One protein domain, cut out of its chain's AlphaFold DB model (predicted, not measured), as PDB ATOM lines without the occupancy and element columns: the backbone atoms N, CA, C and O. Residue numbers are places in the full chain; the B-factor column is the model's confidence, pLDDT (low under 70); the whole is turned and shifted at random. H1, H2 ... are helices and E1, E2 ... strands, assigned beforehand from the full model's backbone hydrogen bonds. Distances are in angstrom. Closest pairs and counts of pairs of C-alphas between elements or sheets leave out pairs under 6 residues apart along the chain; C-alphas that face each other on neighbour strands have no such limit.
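This is residues 62 to 125 and 151 to 197 of the 214 residues of a protein of Trichophyton tonsurans (strain CBS 112818) (UniProt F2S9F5). A small sheet of three parallel strands, E1, E2 and E3, makes the core of a flat, three-layered body, helices on both faces of the sheet: the long H2 and short H4 cover one face and H6 the other. H5 lies toward one end of the longest axis, beyond H2, and little H7 toward the other, beyond H6. The 111 printed residues hold seven named helices and three named strands, in the order E1 H1 H2 E2 H3 H4 H5 E3 H6 H7; the class is mostly helix. The whole is compact, with a radius of gyration of the C-alphas of 14.4 A and spans of 46 by 35 by 18 A.

Start at E1, residues 63 to 68, an edge strand parallel to the inner strand E2, residues 96 to 101, at 26 degrees; N 65 and O 97 are 2.8 A apart, within hydrogen-bond range. Between them come H1, residues 69 to 73, and H2, residues 75 to 92, a strand-helix-strand unit, two parallel neighbour strands joined through helices, with a right-handed crossover. H1 only grazes the sheet, and touches H2 only at the corner, at C-alphas 71 and 78, 4.8 A apart. H2 runs along the strands over E1 and E2, at a height over the sheet of 9.8 A. H3, residues 103 to 106, touches H1, the closest C-alphas being those of Ser 69 and Met 103, 5.7 A. H4, residues 112 to 119, is on the same face as H2. H5, residues 151 to 164, is close to H2 but not clearly touching, with C-alphas 82 and 162 closest at 7.9 A. E3, residues 170 to 172, is parallel to E2 at 42 degrees; look for N 100 and O 171, 2.7 A. H6, residues 178 to 191, is on the opposite face, 8.7 A over the sheet. H7, residues 194 to 197, is close to H6 but not clearly touching, with C-alphas 189 and 195 closest at 7.2 A. Every O i to N i+4 pair is within hydrogen-bond range in H2, H4, H5 and H6; H1 has 0 of 1, but 2 of 2 O i to N i+3 pairs, and H3 and H7 are too short for an i+4 pair.

Find C-alpha 63 at (7.881, -12.656, -26.005), where E1 begins its 15.9 A. H2 covers 25.8 A, E2 15.0 A, H5 19.7 A and H6 19.8 A. H7 ends at C-alpha 197, (10.371, -7.326, -8.595).

The farthest C-alphas, those of Phe 151 and Ala 197, are 47.5 A apart. Residues 126 to 150 are not printed, and C-alphas 125 and 151 stand 15.2 A apart across that cut. Of the links that are printed whole, none is long. Mean pLDDT of the printed part is 79.5; 21 residues are under 70, among them 117 to 125.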
ATOM      1  N   CYS A  62       8.567 -10.085 -22.009       90.25
ATOM      2  CA  CYS A  62       8.846 -11.423 -22.508       90.25
ATOM      3  C   CYS A  62       8.004 -11.661 -23.767       90.25
ATOM      4  O   CYS A  62       6.816 -11.338 -23.797       90.25
ATOM      5  N   ALA A  63       8.599 -12.246 -24.804       90.38
ATOM      6  CA  ALA A  63       7.881 -12.656 -26.005       90.38
ATOM      7  C   ALA A  63       7.420 -14.113 -25.894       90.38
ATOM      8  O   ALA A  63       8.226 -15.030 -25.745       90.38
ATOM      9  N   ALA A  64       6.117 -14.342 -26.031       91.38
ATOM     10  CA  ALA A  64       5.543 -15.676 -26.151       91.38
ATOM     11  C   ALA A  64       5.439 -16.066 -27.637       91.38
ATOM     12  O   ALA A  64       4.561 -15.586 -28.355       91.38
ATOM     13  N   TYR A  65       6.335 -16.931 -28.121       89.81
ATOM     14  CA  TYR A  65       6.333 -17.387 -29.512       89.81
ATOM     15  C   TYR A  65       5.440 -18.621 -29.675       89.81
ATOM     16  O   TYR A  65       5.774 -19.712 -29.208       89.81
ATOM     17  N   LEU A  66       4.308 -18.461 -30.359       90.06
ATOM     18  CA  LEU A  66       3.330 -19.525 -30.587       90.06
ATOM     19  C   LEU A  66       3.610 -20.257 -31.905       90.06
ATOM     20  O   LEU A  66       3.377 -19.727 -32.989       90.06
ATOM     21  N   LEU A  67       4.036 -21.514 -31.809       88.44
ATOM     22  CA  LEU A  67       4.104 -22.457 -32.921       88.44
ATOM     23  C   LEU A  67       2.872 -23.371 -32.886       88.44
ATOM     24  O   LEU A  67       2.452 -23.823 -31.824       88.44
ATOM     25  N   GLU A  68       2.249 -23.652 -34.025       88.75
ATOM     26  CA  GLU A  68       1.097 -24.558 -34.068       88.75
ATOM     27  C   GLU A  68       1.543 -26.024 -33.957       88.75
ATOM     28  O   GLU A  68       2.497 -26.444 -34.612       88.75
ATOM     29  N   SER A  69       0.827 -26.844 -33.183       85.75
ATOM     30  CA  SER A  69       1.145 -28.268 -32.993       85.75
ATOM     31  C   SER A  69       1.185 -29.084 -34.290       85.75
ATOM     32  O   SER A  69       1.820 -30.135 -34.337       85.75
ATOM     33  N   SER A  70       0.526 -28.613 -35.352       83.88
ATOM     34  CA  SER A  70       0.558 -29.215 -36.690       83.88
ATOM     35  C   SER A  70       1.980 -29.291 -37.268       83.88
ATOM     36  O   SER A  70       2.280 -30.195 -38.049       83.88
ATOM     37  N   PHE A  71       2.883 -28.403 -36.839       80.56
ATOM     38  CA  PHE A  71       4.284 -28.385 -37.261       80.56
ATOM     39  C   PHE A  71       5.062 -29.586 -36.727       80.56
ATOM     40  O   PHE A  71       6.002 -30.030 -37.371       80.56
ATOM     41  N   VAL A  72       4.635 -30.164 -35.602       75.75
ATOM     42  CA  VAL A  72       5.266 -31.338 -34.983       75.75
ATOM     43  C   VAL A  72       4.994 -32.625 -35.777       75.75
ATOM     44  O   VAL A  72       5.690 -33.621 -35.614       75.75
ATOM     45  N   VAL A  73       4.004 -32.616 -36.676       74.00
ATOM     46  CA  VAL A  73       3.671 -33.771 -37.529       74.00
ATOM     47  C   VAL A  73       4.735 -34.003 -38.610       74.00
ATOM     48  O   VAL A  73       4.925 -35.130 -39.061       74.00
ATOM     49  N   ASP A  74       5.432 -32.948 -39.036       77.69
ATOM     50  CA  ASP A  74       6.356 -32.972 -40.169       77.69
ATOM     51  C   ASP A  74       7.701 -32.352 -39.765       77.69
ATOM     52  O   ASP A  74       7.789 -31.157 -39.487       77.69
ATOM     53  N   ARG A  75       8.761 -33.172 -39.743       74.81
ATOM     54  CA  ARG A  75      10.108 -32.778 -39.289       74.81
ATOM     55  C   ARG A  75      10.601 -31.498 -39.994       74.81
ATOM     56  O   ARG A  75      10.907 -30.539 -39.288       74.81
ATOM     57  N   PRO A  76      10.637 -31.414 -41.340       78.19
ATOM     58  CA  PRO A  76      10.953 -30.178 -42.056       78.19
ATOM     59  C   PRO A  76      10.165 -28.943 -41.605       78.19
ATOM     60  O   PRO A  76      10.749 -27.867 -41.476       78.19
ATOM     61  N   LYS A  77       8.854 -29.073 -41.346       82.12
ATOM     62  CA  LYS A  77       8.037 -27.944 -40.875       82.12
ATOM     63  C   LYS A  77       8.439 -27.535 -39.473       82.12
ATOM     64  O   LYS A  77       8.637 -26.347 -39.240       82.12
ATOM     65  N   PHE A  78       8.606 -28.501 -38.573       80.62
ATOM     66  CA  PHE A  78       9.090 -28.243 -37.223       80.62
ATOM     67  C   PHE A  78      10.413 -27.469 -37.246       80.62
ATOM     68  O   PHE A  78      10.517 -26.430 -36.605       80.62
ATOM     69  N   PHE A  79      11.376 -27.891 -38.071       78.75
ATOM     70  CA  PHE A  79      12.654 -27.190 -38.222       78.75
ATOM     71  C   PHE A  79      12.505 -25.767 -38.753       78.75
ATOM     72  O   PHE A  79      13.126 -24.849 -38.218       78.75
ATOM     73  N   ALA A  80      11.665 -25.559 -39.767       82.75
ATOM     74  CA  ALA A  80      11.379 -24.219 -40.272       82.75
ATOM     75  C   ALA A  80      10.748 -23.323 -39.188       82.75
ATOM     76  O   ALA A  80      11.119 -22.157 -39.062       82.75
ATOM     77  N   GLY A  81       9.846 -23.881 -38.373       84.12
ATOM     78  CA  GLY A  81       9.242 -23.205 -37.224       84.12
ATOM     79  C   GLY A  81      10.272 -22.820 -36.162       84.12
ATOM     80  O   GLY A  81      10.323 -21.664 -35.751       84.12
ATOM     81  N   THR A  82      11.150 -23.748 -35.776       82.62
ATOM     82  CA  THR A  82      12.224 -23.494 -34.803       82.62
ATOM     83  C   THR A  82      13.208 -22.435 -35.304       82.62
ATOM     84  O   THR A  82      13.554 -21.520 -34.563       82.62
ATOM     85  N   LEU A  83      13.614 -22.487 -36.577       82.56
ATOM     86  CA  LEU A  83      14.475 -21.460 -37.181       82.56
ATOM     87  C   LEU A  83      13.797 -20.084 -37.208       82.56
ATOM     88  O   LEU A  83      14.451 -19.070 -36.963       82.56
ATOM     89  N   SER A  84      12.489 -20.041 -37.469       84.56
ATOM     90  CA  SER A  84      11.717 -18.799 -37.411       84.56
ATOM     91  C   SER A  84      11.643 -18.238 -35.989       84.56
ATOM     92  O   SER A  84      11.834 -17.034 -35.818       84.56
ATOM     93  N   ALA A  85      11.437 -19.091 -34.981       84.50
ATOM     94  CA  ALA A  85      11.449 -18.696 -33.574       84.50
ATOM     95  C   ALA A  85      12.807 -18.110 -33.160       84.50
ATOM     96  O   ALA A  85      12.862 -17.043 -32.548       84.50
ATOM     97  N   MET A  86      13.909 -18.752 -33.563       82.75
ATOM     98  CA  MET A  86      15.266 -18.258 -33.298       82.75
ATOM     99  C   MET A  86      15.535 -16.915 -33.982       82.75
ATOM    100  O   MET A  86      16.100 -16.013 -33.371       82.75
ATOM    101  N   SER A  87      15.096 -16.751 -35.232       83.94
ATOM    102  CA  SER A  87      15.210 -15.474 -35.944       83.94
ATOM    103  C   SER A  87      14.482 -14.345 -35.205       83.94
ATOM    104  O   SER A  87      15.034 -13.259 -35.033       83.94
ATOM    105  N   ALA A  88      13.272 -14.616 -34.698       83.62
ATOM    106  CA  ALA A  88      12.523 -13.654 -33.895       83.62
ATOM    107  C   ALA A  88      13.238 -13.320 -32.574       83.62
ATOM    108  O   ALA A  88      13.314 -12.150 -32.216       83.62
ATOM    109  N   MET A  89      13.813 -14.317 -31.892       83.81
ATOM    110  CA  MET A  89      14.571 -14.115 -30.651       83.81
ATOM    111  C   MET A  89      15.780 -13.194 -30.857       83.81
ATOM    112  O   MET A  89      15.970 -12.249 -30.097       83.81
ATOM    113  N   ILE A  90      16.570 -13.434 -31.909       83.50
ATOM    114  CA  ILE A  90      17.743 -12.604 -32.238       83.50
ATOM    115  C   ILE A  90      17.323 -11.171 -32.566       83.50
ATOM    116  O   ILE A  90      18.032 -10.227 -32.249       83.50
ATOM    117  N   MET A  91      16.180 -11.003 -33.221       82.75
ATOM    118  CA  MET A  91      15.711  -9.700 -33.664       82.75
ATOM    119  C   MET A  91      15.092  -8.860 -32.547       82.75
ATOM    120  O   MET A  91      15.270  -7.644 -32.546       82.75
ATOM    121  N   LEU A  92      14.318  -9.475 -31.648       83.25
ATOM    122  CA  LEU A  92      13.642  -8.758 -30.566       83.25
ATOM    123  C   LEU A  92      14.551  -8.531 -29.352       83.25
ATOM    124  O   LEU A  92      14.274  -7.620 -28.581       83.25
ATOM    125  N   GLU A  93      15.611  -9.330 -29.191       84.88
ATOM    126  CA  GLU A  93      16.615  -9.198 -28.121       84.88
ATOM    127  C   GLU A  93      16.020  -9.172 -26.695       84.88
ATOM    128  O   GLU A  93      16.559  -8.547 -25.782       84.88
ATOM    129  N   ILE A  94      14.911  -9.884 -26.482       86.06
ATOM    130  CA  ILE A  94      14.240 -10.030 -25.180       86.06
ATOM    131  C   ILE A  94      14.114 -11.507 -24.785       86.06
ATOM    132  O   ILE A  94      14.309 -12.388 -25.628       86.06
ATOM    133  N   PRO A  95      13.777 -11.823 -23.519       87.44
ATOM    134  CA  PRO A  95      13.403 -13.179 -23.132       87.44
ATOM    135  C   PRO A  95      12.274 -13.722 -24.017       87.44
ATOM    136  O   PRO A  95      11.295 -13.026 -24.294       87.44
ATOM    137  N   HIS A  96      12.415 -14.968 -24.471       86.94
ATOM    138  CA  HIS A  96      11.451 -15.649 -25.335       86.94
ATOM    139  C   HIS A  96      10.995 -16.958 -24.687       86.94
ATOM    140  O   HIS A  96      11.817 -17.803 -24.335       86.94
ATOM    141  N   VAL A  97       9.683 -17.160 -24.617       89.88
ATOM    142  CA  VAL A  97       9.053 -18.424 -24.227       89.88
ATOM    143  C   VAL A  97       8.447 -19.051 -25.478       89.88
ATOM    144  O   VAL A  97       7.528 -18.501 -26.082       89.88
ATOM    145  N   ASN A  98       8.966 -20.208 -25.885       89.00
ATOM    146  CA  ASN A  98       8.474 -20.926 -27.059       89.00
ATOM    147  C   ASN A  98       7.329 -21.859 -26.660       89.00
ATOM    148  O   ASN A  98       7.446 -22.631 -25.710       89.00
ATOM    149  N   ILE A  99       6.213 -21.799 -27.380       91.44
ATOM    150  CA  ILE A  99       4.969 -22.475 -27.008       91.44
ATOM    151  C   ILE A  99       4.409 -23.223 -28.215       91.44
ATOM    152  O   ILE A  99       4.151 -22.641 -29.263       91.44
ATOM    153  N   LEU A 100       4.157 -24.519 -28.054       90.94
ATOM    154  CA  LEU A 100       3.344 -25.323 -28.956       90.94
ATOM    155  C   LEU A 100       1.867 -25.145 -28.602       90.94
ATOM    156  O   LEU A 100       1.384 -25.659 -27.595       90.94
ATOM    157  N   SER A 101       1.161 -24.407 -29.447       91.19
ATOM    158  CA  SER A 101      -0.272 -24.134 -29.356       91.19
ATOM    159  C   SER A 101      -1.119 -25.229 -30.012       91.19
ATOM    160  O   SER A 101      -0.621 -26.022 -30.811       91.19
ATOM    161  N   LYS A 102      -2.423 -25.238 -29.705       89.44
ATOM    162  CA  LYS A 102      -3.435 -26.151 -30.281       89.44
ATOM    163  C   LYS A 102      -3.152 -27.638 -30.058       89.44
ATOM    164  O   LYS A 102      -3.473 -28.493 -30.883       89.44
ATOM    165  N   MET A 103      -2.564 -27.962 -28.909       86.38
ATOM    166  CA  MET A 103      -2.190 -29.332 -28.551       86.38
ATOM    167  C   MET A 103      -3.368 -30.317 -28.536       86.38
ATOM    168  O   MET A 103      -3.152 -31.524 -28.648       86.38
ATOM    169  N   ASP A 104      -4.599 -29.822 -28.430       85.12
ATOM    170  CA  ASP A 104      -5.839 -30.575 -28.593       85.12
ATOM    171  C   ASP A 104      -5.949 -31.278 -29.957       85.12
ATOM    172  O   ASP A 104      -6.428 -32.411 -30.008       85.12
ATOM    173  N   GLN A 105      -5.423 -30.681 -31.030       84.81
ATOM    174  CA  GLN A 105      -5.547 -31.206 -32.395       84.81
ATOM    175  C   GLN A 105      -4.685 -32.441 -32.669       84.81
ATOM    176  O   GLN A 105      -4.987 -33.224 -33.566       84.81
ATOM    177  N   ILE A 106      -3.607 -32.628 -31.906       80.75
ATOM    178  CA  ILE A 106      -2.670 -33.746 -32.094       80.75
ATOM    179  C   ILE A 106      -2.828 -34.843 -31.034       80.75
ATOM    180  O   ILE A 106      -2.078 -35.827 -31.036       80.75
ATOM    181  N   LYS A 107      -3.816 -34.716 -30.134       74.31
ATOM    182  CA  LYS A 107      -4.135 -35.745 -29.136       74.31
ATOM    183  C   LYS A 107      -4.506 -37.054 -29.838       74.31
ATOM    184  O   LYS A 107      -5.531 -37.153 -30.500       74.31
ATOM    185  N   GLY A 108      -3.668 -38.077 -29.668       70.38
ATOM    186  CA  GLY A 108      -3.887 -39.416 -30.230       70.38
ATOM    187  C   GLY A 108      -3.305 -39.644 -31.628       70.38
ATOM    188  O   GLY A 108      -3.286 -40.787 -32.071       70.38
ATOM    189  N   VAL A 109      -2.783 -38.604 -32.287       71.06
ATOM    190  CA  VAL A 109      -2.080 -38.723 -33.580       71.06
ATOM    191  C   VAL A 109      -0.603 -39.059 -33.368       71.06
ATOM    192  O   VAL A 109      -0.045 -39.883 -34.084       71.06
ATOM    193  N   ILE A 110       0.018 -38.453 -32.351       68.75
ATOM    194  CA  ILE A 110       1.441 -38.613 -32.031       68.75
ATOM    195  C   ILE A 110       1.589 -39.289 -30.664       68.75
ATOM    196  O   ILE A 110       0.916 -38.939 -29.688       68.75
ATOM    197  N   GLY A 111       2.492 -40.268 -30.571       69.75
ATOM    198  CA  GLY A 111       2.799 -40.938 -29.311       69.75
ATOM    199  C   GLY A 111       3.478 -39.995 -28.312       69.75
ATOM    200  O   GLY A 111       4.338 -39.197 -28.675       69.75
ATOM    201  N   LYS A 112       3.174 -40.123 -27.010       70.00
ATOM    202  CA  LYS A 112       3.769 -39.274 -25.951       70.00
ATOM    203  C   LYS A 112       5.308 -39.268 -25.941       70.00
ATOM    204  O   LYS A 112       5.895 -38.305 -25.461       70.00
ATOM    205  N   LYS A 113       5.952 -40.345 -26.412       67.31
ATOM    206  CA  LYS A 113       7.417 -40.423 -26.546       67.31
ATOM    207  C   LYS A 113       7.927 -39.537 -27.675       67.31
ATOM    208  O   LYS A 113       8.833 -38.754 -27.444       67.31
ATOM    209  N   GLU A 114       7.309 -39.630 -28.843       67.12
ATOM    210  CA  GLU A 114       7.694 -38.868 -30.030       67.12
ATOM    211  C   GLU A 114       7.478 -37.367 -29.799       67.12
ATOM    212  O   GLU A 114       8.375 -36.562 -30.019       67.12
ATOM    213  N   LEU A 115       6.354 -37.000 -29.171       71.12
ATOM    214  CA  LEU A 115       6.093 -35.621 -28.767       71.12
ATOM    215  C   LEU A 115       7.174 -35.068 -27.824       71.12
ATOM    216  O   LEU A 115       7.566 -33.913 -27.964       71.12
ATOM    217  N   LYS A 116       7.675 -35.873 -26.874       70.38
ATOM    218  CA  LYS A 116       8.763 -35.444 -25.980       70.38
ATOM    219  C   LYS A 116      10.045 -35.141 -26.750       70.38
ATOM    220  O   LYS A 116      10.673 -34.150 -26.416       70.38
ATOM    221  N   GLN A 117      10.379 -35.930 -27.771       66.56
ATOM    222  CA  GLN A 117      11.585 -35.715 -28.574       66.56
ATOM    223  C   GLN A 117      11.520 -34.400 -29.367       66.56
ATOM    224  O   GLN A 117      12.518 -33.698 -29.463       66.56
ATOM    225  N   PHE A 118      10.338 -34.016 -29.861       66.25
ATOM    226  CA  PHE A 118      10.132 -32.695 -30.471       66.25
ATOM    227  C   PHE A 118      10.130 -31.560 -29.442       66.25
ATOM    228  O   PHE A 118      10.667 -30.492 -29.697       66.25
ATOM    229  N   THR A 119       9.551 -31.792 -28.262       62.50
ATOM    230  CA  THR A 119       9.474 -30.778 -27.195       62.50
ATOM    231  C   THR A 119      10.860 -30.420 -26.647       62.50
ATOM    232  O   THR A 119      11.121 -29.256 -26.358       62.50
ATOM    233  N   SER A 120      11.738 -31.420 -26.509       63.12
ATOM    234  CA  SER A 120      13.136 -31.246 -26.099       63.12
ATOM    235  C   SER A 120      14.078 -30.957 -27.265       63.12
ATOM    236  O   SER A 120      15.280 -30.916 -27.047       63.12
ATOM    237  N   VAL A 121      13.541 -30.823 -28.483       62.28
ATOM    238  CA  VAL A 121      14.289 -30.576 -29.719       62.28
ATOM    239  C   VAL A 121      15.513 -31.497 -29.848       62.28
ATOM    240  O   VAL A 121      16.643 -31.058 -30.016       62.28
ATOM    241  N   ASP A 122      15.291 -32.809 -29.722       61.97
ATOM    242  CA  ASP A 122      16.377 -33.792 -29.755       61.97
ATOM    243  C   ASP A 122      16.998 -33.861 -31.161       61.97
ATOM    244  O   ASP A 122      16.372 -34.298 -32.131       61.97
ATOM    245  N   VAL A 123      18.252 -33.428 -31.250       54.78
ATOM    246  CA  VAL A 123      19.095 -33.352 -32.454       54.78
ATOM    247  C   VAL A 123      19.192 -34.699 -33.171       54.78
ATOM    248  O   VAL A 123      19.325 -34.751 -34.395       54.78
ATOM    249  N   ASN A 124      19.040 -35.808 -32.440       55.28
ATOM    250  CA  ASN A 124      19.063 -37.152 -33.011       55.28
ATOM    251  C   ASN A 124      17.849 -37.452 -33.912       55.28
ATOM    252  O   ASN A 124      17.856 -38.451 -34.627       55.28
ATOM    253  N   LEU A 125      16.821 -36.590 -33.953       57.22
ATOM    254  CA  LEU A 125      15.776 -36.649 -34.987       57.22
ATOM    255  C   LEU A 125      16.297 -36.356 -36.402       57.22
ATOM    256  O   LEU A 125      15.565 -36.602 -37.365       57.22
ATOM    257  N   PHE A 151      23.138 -31.545 -48.659       69.31
ATOM    258  CA  PHE A 151      21.908 -31.401 -47.874       69.31
ATOM    259  C   PHE A 151      22.063 -32.026 -46.490       69.31
ATOM    260  O   PHE A 151      21.680 -31.423 -45.494       69.31
ATOM    261  N   ASN A 152      22.739 -33.175 -46.408       71.00
ATOM    262  CA  ASN A 152      23.074 -33.784 -45.125       71.00
ATOM    263  C   ASN A 152      23.999 -32.872 -44.290       71.00
ATOM    264  O   ASN A 152      23.782 -32.660 -43.099       71.00
ATOM    265  N   ARG A 153      24.989 -32.233 -44.931       77.81
ATOM    266  CA  ARG A 153      25.852 -31.241 -44.270       77.81
ATOM    267  C   ARG A 153      25.072 -30.013 -43.786       77.81
ATOM    268  O   ARG A 153      25.368 -29.521 -42.700       77.81
ATOM    269  N   LEU A 154      24.096 -29.532 -44.561       77.94
ATOM    270  CA  LEU A 154      23.207 -28.443 -44.149       77.94
ATOM    271  C   LEU A 154      22.351 -28.854 -42.948       77.94
ATOM    272  O   LEU A 154      22.347 -28.143 -41.950       77.94
ATOM    273  N   ASN A 155      21.686 -30.008 -43.013       75.69
ATOM    274  CA  ASN A 155      20.860 -30.513 -41.918       75.69
ATOM    275  C   ASN A 155      21.674 -30.672 -40.640       75.69
ATOM    276  O   ASN A 155      21.220 -30.245 -39.589       75.69
ATOM    277  N   LYS A 156      22.908 -31.181 -40.729       78.62
ATOM    278  CA  LYS A 156      23.818 -31.272 -39.583       78.62
ATOM    279  C   LYS A 156      24.234 -29.903 -39.030       78.62
ATOM    280  O   LYS A 156      24.390 -29.758 -37.826       78.62
ATOM    281  N   ALA A 157      24.411 -28.894 -39.881       80.00
ATOM    282  CA  ALA A 157      24.698 -27.535 -39.419       80.00
ATOM    283  C   ALA A 157      23.479 -26.894 -38.732       80.00
ATOM    284  O   ALA A 157      23.632 -26.249 -37.701       80.00
ATOM    285  N   VAL A 158      22.273 -27.107 -39.269       77.06
ATOM    286  CA  VAL A 158      21.011 -26.660 -38.655       77.06
ATOM    287  C   VAL A 158      20.766 -27.384 -37.330       77.06
ATOM    288  O   VAL A 158      20.384 -26.752 -36.355       77.06
ATOM    289  N   ALA A 159      21.046 -28.685 -37.283       75.38
ATOM    290  CA  ALA A 159      21.015 -29.513 -36.084       75.38
ATOM    291  C   ALA A 159      21.886 -28.931 -34.974       75.38
ATOM    292  O   ALA A 159      21.404 -28.697 -33.872       75.38
ATOM    293  N   GLN A 160      23.150 -28.654 -35.306       78.62
ATOM    294  CA  GLN A 160      24.104 -28.075 -34.372       78.62
ATOM    295  C   GLN A 160      23.663 -26.686 -33.916       78.62
ATOM    296  O   GLN A 160      23.732 -26.402 -32.734       78.62
ATOM    297  N   LEU A 161      23.160 -25.845 -34.825       76.81
ATOM    298  CA  LEU A 161      22.655 -24.521 -34.463       76.81
ATOM    299  C   LEU A 161      21.512 -24.619 -33.447       76.81
ATOM    300  O   LEU A 161      21.468 -23.865 -32.487       76.81
ATOM    301  N   ILE A 162      20.589 -25.551 -33.653       74.44
ATOM    302  CA  ILE A 162      19.462 -25.751 -32.746       74.44
ATOM    303  C   ILE A 162      19.935 -26.287 -31.387       74.44
ATOM    304  O   ILE A 162      19.429 -25.843 -30.359       74.44
ATOM    305  N   ASP A 163      20.918 -27.190 -31.379       74.25
ATOM    306  CA  ASP A 163      21.522 -27.724 -30.153       74.25
ATOM    307  C   ASP A 163      22.312 -26.666 -29.378       74.25
ATOM    308  O   ASP A 163      22.187 -26.558 -28.165       74.25
ATOM    309  N   ASP A 164      23.084 -25.832 -30.076       72.44
ATOM    310  CA  ASP A 164      23.846 -24.732 -29.482       72.44
ATOM    311  C   ASP A 164      22.901 -23.703 -28.839       72.44
ATOM    312  O   ASP A 164      23.205 -23.116 -27.800       72.44
ATOM    313  N   PHE A 165      21.713 -23.532 -29.423       64.62
ATOM    314  CA  PHE A 165      20.620 -22.737 -28.877       64.62
ATOM    315  C   PHE A 165      19.669 -23.564 -27.984       64.62
ATOM    316  O   PHE A 165      18.531 -23.136 -27.803       64.62
ATOM    317  N   SER A 166      20.129 -24.681 -27.381       52.12
ATOM    318  CA  SER A 166      19.442 -25.651 -26.475       52.12
ATOM    319  C   SER A 166      18.513 -25.090 -25.370       52.12
ATOM    320  O   SER A 166      17.967 -25.837 -24.563       52.12
ATOM    321  N   MET A 167      18.301 -23.779 -25.294       50.78
ATOM    322  CA  MET A 167      17.273 -23.107 -24.498       50.78
ATOM    323  C   MET A 167      15.885 -23.064 -25.161       50.78
ATOM    324  O   MET A 167      14.921 -22.644 -24.522       50.78
ATOM    325  N   VAL A 168      15.725 -23.502 -26.414       60.06
ATOM    326  CA  VAL A 168      14.414 -23.519 -27.092       60.06
ATOM    327  C   VAL A 168      13.643 -24.797 -26.735       60.06
ATOM    328  O   VAL A 168      13.382 -25.650 -27.576       60.06
ATOM    329  N   SER A 169      13.262 -24.947 -25.467       72.94
ATOM    330  CA  SER A 169      12.227 -25.922 -25.107       72.94
ATOM    331  C   SER A 169      10.855 -25.348 -25.446       72.94
ATOM    332  O   SER A 169      10.607 -24.157 -25.244       72.94
ATOM    333  N   PHE A 170       9.962 -26.181 -25.974       85.12
ATOM    334  CA  PHE A 170       8.590 -25.758 -26.231       85.12
ATOM    335  C   PHE A 170       7.679 -26.125 -25.059       85.12
ATOM    336  O   PHE A 170       7.563 -27.288 -24.676       85.12
ATOM    337  N   LEU A 171       6.952 -25.155 -24.522       88.81
ATOM    338  CA  LEU A 171       5.857 -25.426 -23.598       88.81
ATOM    339  C   LEU A 171       4.627 -25.875 -24.377       88.81
ATOM    340  O   LEU A 171       4.365 -25.406 -25.477       88.81
ATOM    341  N   LYS A 172       3.850 -26.796 -23.821       89.81
ATOM    342  CA  LYS A 172       2.636 -27.292 -24.476       89.81
ATOM    343  C   LYS A 172       1.444 -26.516 -23.948       89.81
ATOM    344  O   LYS A 172       1.167 -26.597 -22.755       89.81
ATOM    345  N   LEU A 173       0.727 -25.847 -24.840       91.44
ATOM    346  CA  LEU A 173      -0.470 -25.086 -24.521       91.44
ATOM    347  C   LEU A 173      -1.707 -25.757 -25.118       91.44
ATOM    348  O   LEU A 173      -1.818 -25.967 -26.330       91.44
ATOM    349  N   ASP A 174      -2.661 -26.050 -24.245       90.69
ATOM    350  CA  ASP A 174      -4.014 -26.448 -24.595       90.69
ATOM    351  C   ASP A 174      -4.979 -25.444 -23.963       90.69
ATOM    352  O   ASP A 174      -5.135 -25.395 -22.747       90.69
ATOM    353  N   ALA A 175      -5.636 -24.635 -24.795       88.81
ATOM    354  CA  ALA A 175      -6.518 -23.568 -24.326       88.81
ATOM    355  C   ALA A 175      -7.733 -24.085 -23.530       88.81
ATOM    356  O   ALA A 175      -8.394 -23.304 -22.853       88.81
ATOM    357  N   GLN A 176      -8.040 -25.384 -23.605       89.00
ATOM    358  CA  GLN A 176      -9.108 -26.012 -22.825       89.00
ATOM    359  C   GLN A 176      -8.615 -26.593 -21.492       89.00
ATOM    360  O   GLN A 176      -9.421 -27.106 -20.719       89.00
ATOM    361  N   ASN A 177      -7.306 -26.569 -21.232       90.50
ATOM    362  CA  ASN A 177      -6.696 -27.151 -20.047       90.50
ATOM    363  C   ASN A 177      -6.026 -26.066 -19.191       90.50
ATOM    364  O   ASN A 177      -4.946 -25.573 -19.531       90.50
ATOM    365  N   GLU A 178      -6.649 -25.763 -18.051       91.50
ATOM    366  CA  GLU A 178      -6.178 -24.764 -17.083       91.50
ATOM    367  C   GLU A 178      -4.777 -25.063 -16.538       91.50
ATOM    368  O   GLU A 178      -3.971 -24.142 -16.427       91.50
ATOM    369  N   ASP A 179      -4.427 -26.333 -16.298       91.06
ATOM    370  CA  ASP A 179      -3.088 -26.708 -15.819       91.06
ATOM    371  C   ASP A 179      -2.008 -26.334 -16.843       91.06
ATOM    372  O   ASP A 179      -0.910 -25.906 -16.487       91.06
ATOM    373  N   SER A 180      -2.311 -26.485 -18.138       90.44
ATOM    374  CA  SER A 180      -1.369 -26.130 -19.204       90.44
ATOM    375  C   SER A 180      -1.176 -24.618 -19.325       90.44
ATOM    376  O   SER A 180      -0.057 -24.159 -19.546       90.44
ATOM    377  N   ILE A 181      -2.249 -23.851 -19.119       91.56
ATOM    378  CA  ILE A 181      -2.212 -22.387 -19.109       91.56
ATOM    379  C   ILE A 181      -1.421 -21.906 -17.891       91.56
ATOM    380  O   ILE A 181      -0.516 -21.092 -18.038       91.56
ATOM    381  N   SER A 182      -1.704 -22.458 -16.709       90.88
ATOM    382  CA  SER A 182      -0.999 -22.124 -15.468       90.88
ATOM    383  C   SER A 182       0.492 -22.433 -15.556       90.88
ATOM    384  O   SER A 182       1.301 -21.635 -15.090       90.88
ATOM    385  N   ALA A 183       0.871 -23.546 -16.190       90.69
ATOM    386  CA  ALA A 183       2.274 -23.851 -16.434       90.69
ATOM    387  C   ALA A 183       2.925 -22.779 -17.319       90.69
ATOM    388  O   ALA A 183       3.963 -22.247 -16.947       90.69
ATOM    389  N   VAL A 184       2.315 -22.429 -18.458       91.62
ATOM    390  CA  VAL A 184       2.845 -21.388 -19.358       91.62
ATOM    391  C   VAL A 184       2.973 -20.040 -18.649       91.62
ATOM    392  O   VAL A 184       4.011 -19.399 -18.787       91.62
ATOM    393  N   LEU A 185       1.967 -19.640 -17.868       90.44
ATOM    394  CA  LEU A 185       2.004 -18.408 -17.078       90.44
ATOM    395  C   LEU A 185       3.168 -18.406 -16.084       90.44
ATOM    396  O   LEU A 185       3.931 -17.453 -16.079       90.44
ATOM    397  N   SER A 186       3.390 -19.502 -15.353       89.81
ATOM    398  CA  SER A 186       4.528 -19.617 -14.429       89.81
ATOM    399  C   SER A 186       5.876 -19.396 -15.125       89.81
ATOM    400  O   SER A 186       6.725 -18.693 -14.592       89.81
ATOM    401  N   TYR A 187       6.078 -19.953 -16.326       89.81
ATOM    402  CA  TYR A 187       7.313 -19.720 -17.088       89.81
ATOM    403  C   TYR A 187       7.440 -18.275 -17.585       89.81
ATOM    404  O   TYR A 187       8.554 -17.768 -17.696       89.81
ATOM    405  N   ILE A 188       6.324 -17.619 -17.915       90.25
ATOM    406  CA  ILE A 188       6.323 -16.203 -18.298       90.25
ATOM    407  C   ILE A 188       6.668 -15.336 -17.086       90.25
ATOM    408  O   ILE A 188       7.525 -14.466 -17.217       90.25
ATOM    409  N   ASP A 189       6.071 -15.604 -15.922       88.56
ATOM    410  CA  ASP A 189       6.336 -14.889 -14.668       88.56
ATOM    411  C   ASP A 189       7.812 -14.991 -14.263       88.56
ATOM    412  O   ASP A 189       8.423 -13.994 -13.868       88.56
ATOM    413  N   ASP A 190       8.405 -16.176 -14.427       87.00
ATOM    414  CA  ASP A 190       9.837 -16.401 -14.222       87.00
ATOM    415  C   ASP A 190      10.680 -15.617 -15.243       87.00
ATOM    416  O   ASP A 190      11.663 -14.972 -14.875       87.00
ATOM    417  N   ALA A 191      10.287 -15.613 -16.523       86.31
ATOM    418  CA  ALA A 191      11.010 -14.913 -17.587       86.31
ATOM    419  C   ALA A 191      10.994 -13.382 -17.430       86.31
ATOM    420  O   ALA A 191      11.987 -12.726 -17.749       86.31
ATOM    421  N   ILE A 192       9.896 -12.806 -16.931       85.75
ATOM    422  CA  ILE A 192       9.794 -11.367 -16.627       85.75
ATOM    423  C   ILE A 192      10.319 -11.015 -15.224       85.75
ATOM    424  O   ILE A 192      10.364  -9.834 -14.874       85.75
ATOM    425  N   GLN A 193      10.737 -12.016 -14.436       79.81
ATOM    426  CA  GLN A 193      11.179 -11.893 -13.042       79.81
ATOM    427  C   GLN A 193      10.141 -11.216 -12.134       79.81
ATOM    428  O   GLN A 193      10.493 -10.430 -11.252       79.81
ATOM    429  N   TYR A 194       8.855 -11.505 -12.343       75.50
ATOM    430  CA  TYR A 194       7.763 -10.844 -11.623       75.50
ATOM    431  C   TYR A 194       7.917 -10.967 -10.099       75.50
ATOM    432  O   TYR A 194       7.829  -9.980  -9.375       75.50
ATOM    433  N   HIS A 195       8.230 -12.172  -9.615       66.44
ATOM    434  CA  HIS A 195       8.360 -12.467  -8.187       66.44
ATOM    435  C   HIS A 195       9.555 -11.783  -7.506       66.44
ATOM    436  O   HIS A 195       9.496 -11.526  -6.309       66.44
ATOM    437  N   GLU A 196      10.633 -11.486  -8.240       61.66
ATOM    438  CA  GLU A 196      11.806 -10.779  -7.698       61.66
ATOM    439  C   GLU A 196      11.600  -9.259  -7.671       61.66
ATOM    440  O   GLU A 196      12.231  -8.569  -6.875       61.66
ATOM    441  N   ALA A 197      10.718  -8.741  -8.534       58.81
ATOM    442  CA  ALA A 197      10.371  -7.326  -8.595       58.81
ATOM    443  C   ALA A 197       9.338  -6.912  -7.531       58.81
ATOM    444  O   ALA A 197       9.229  -5.730  -7.216       58.81
TER     445      ALA A 197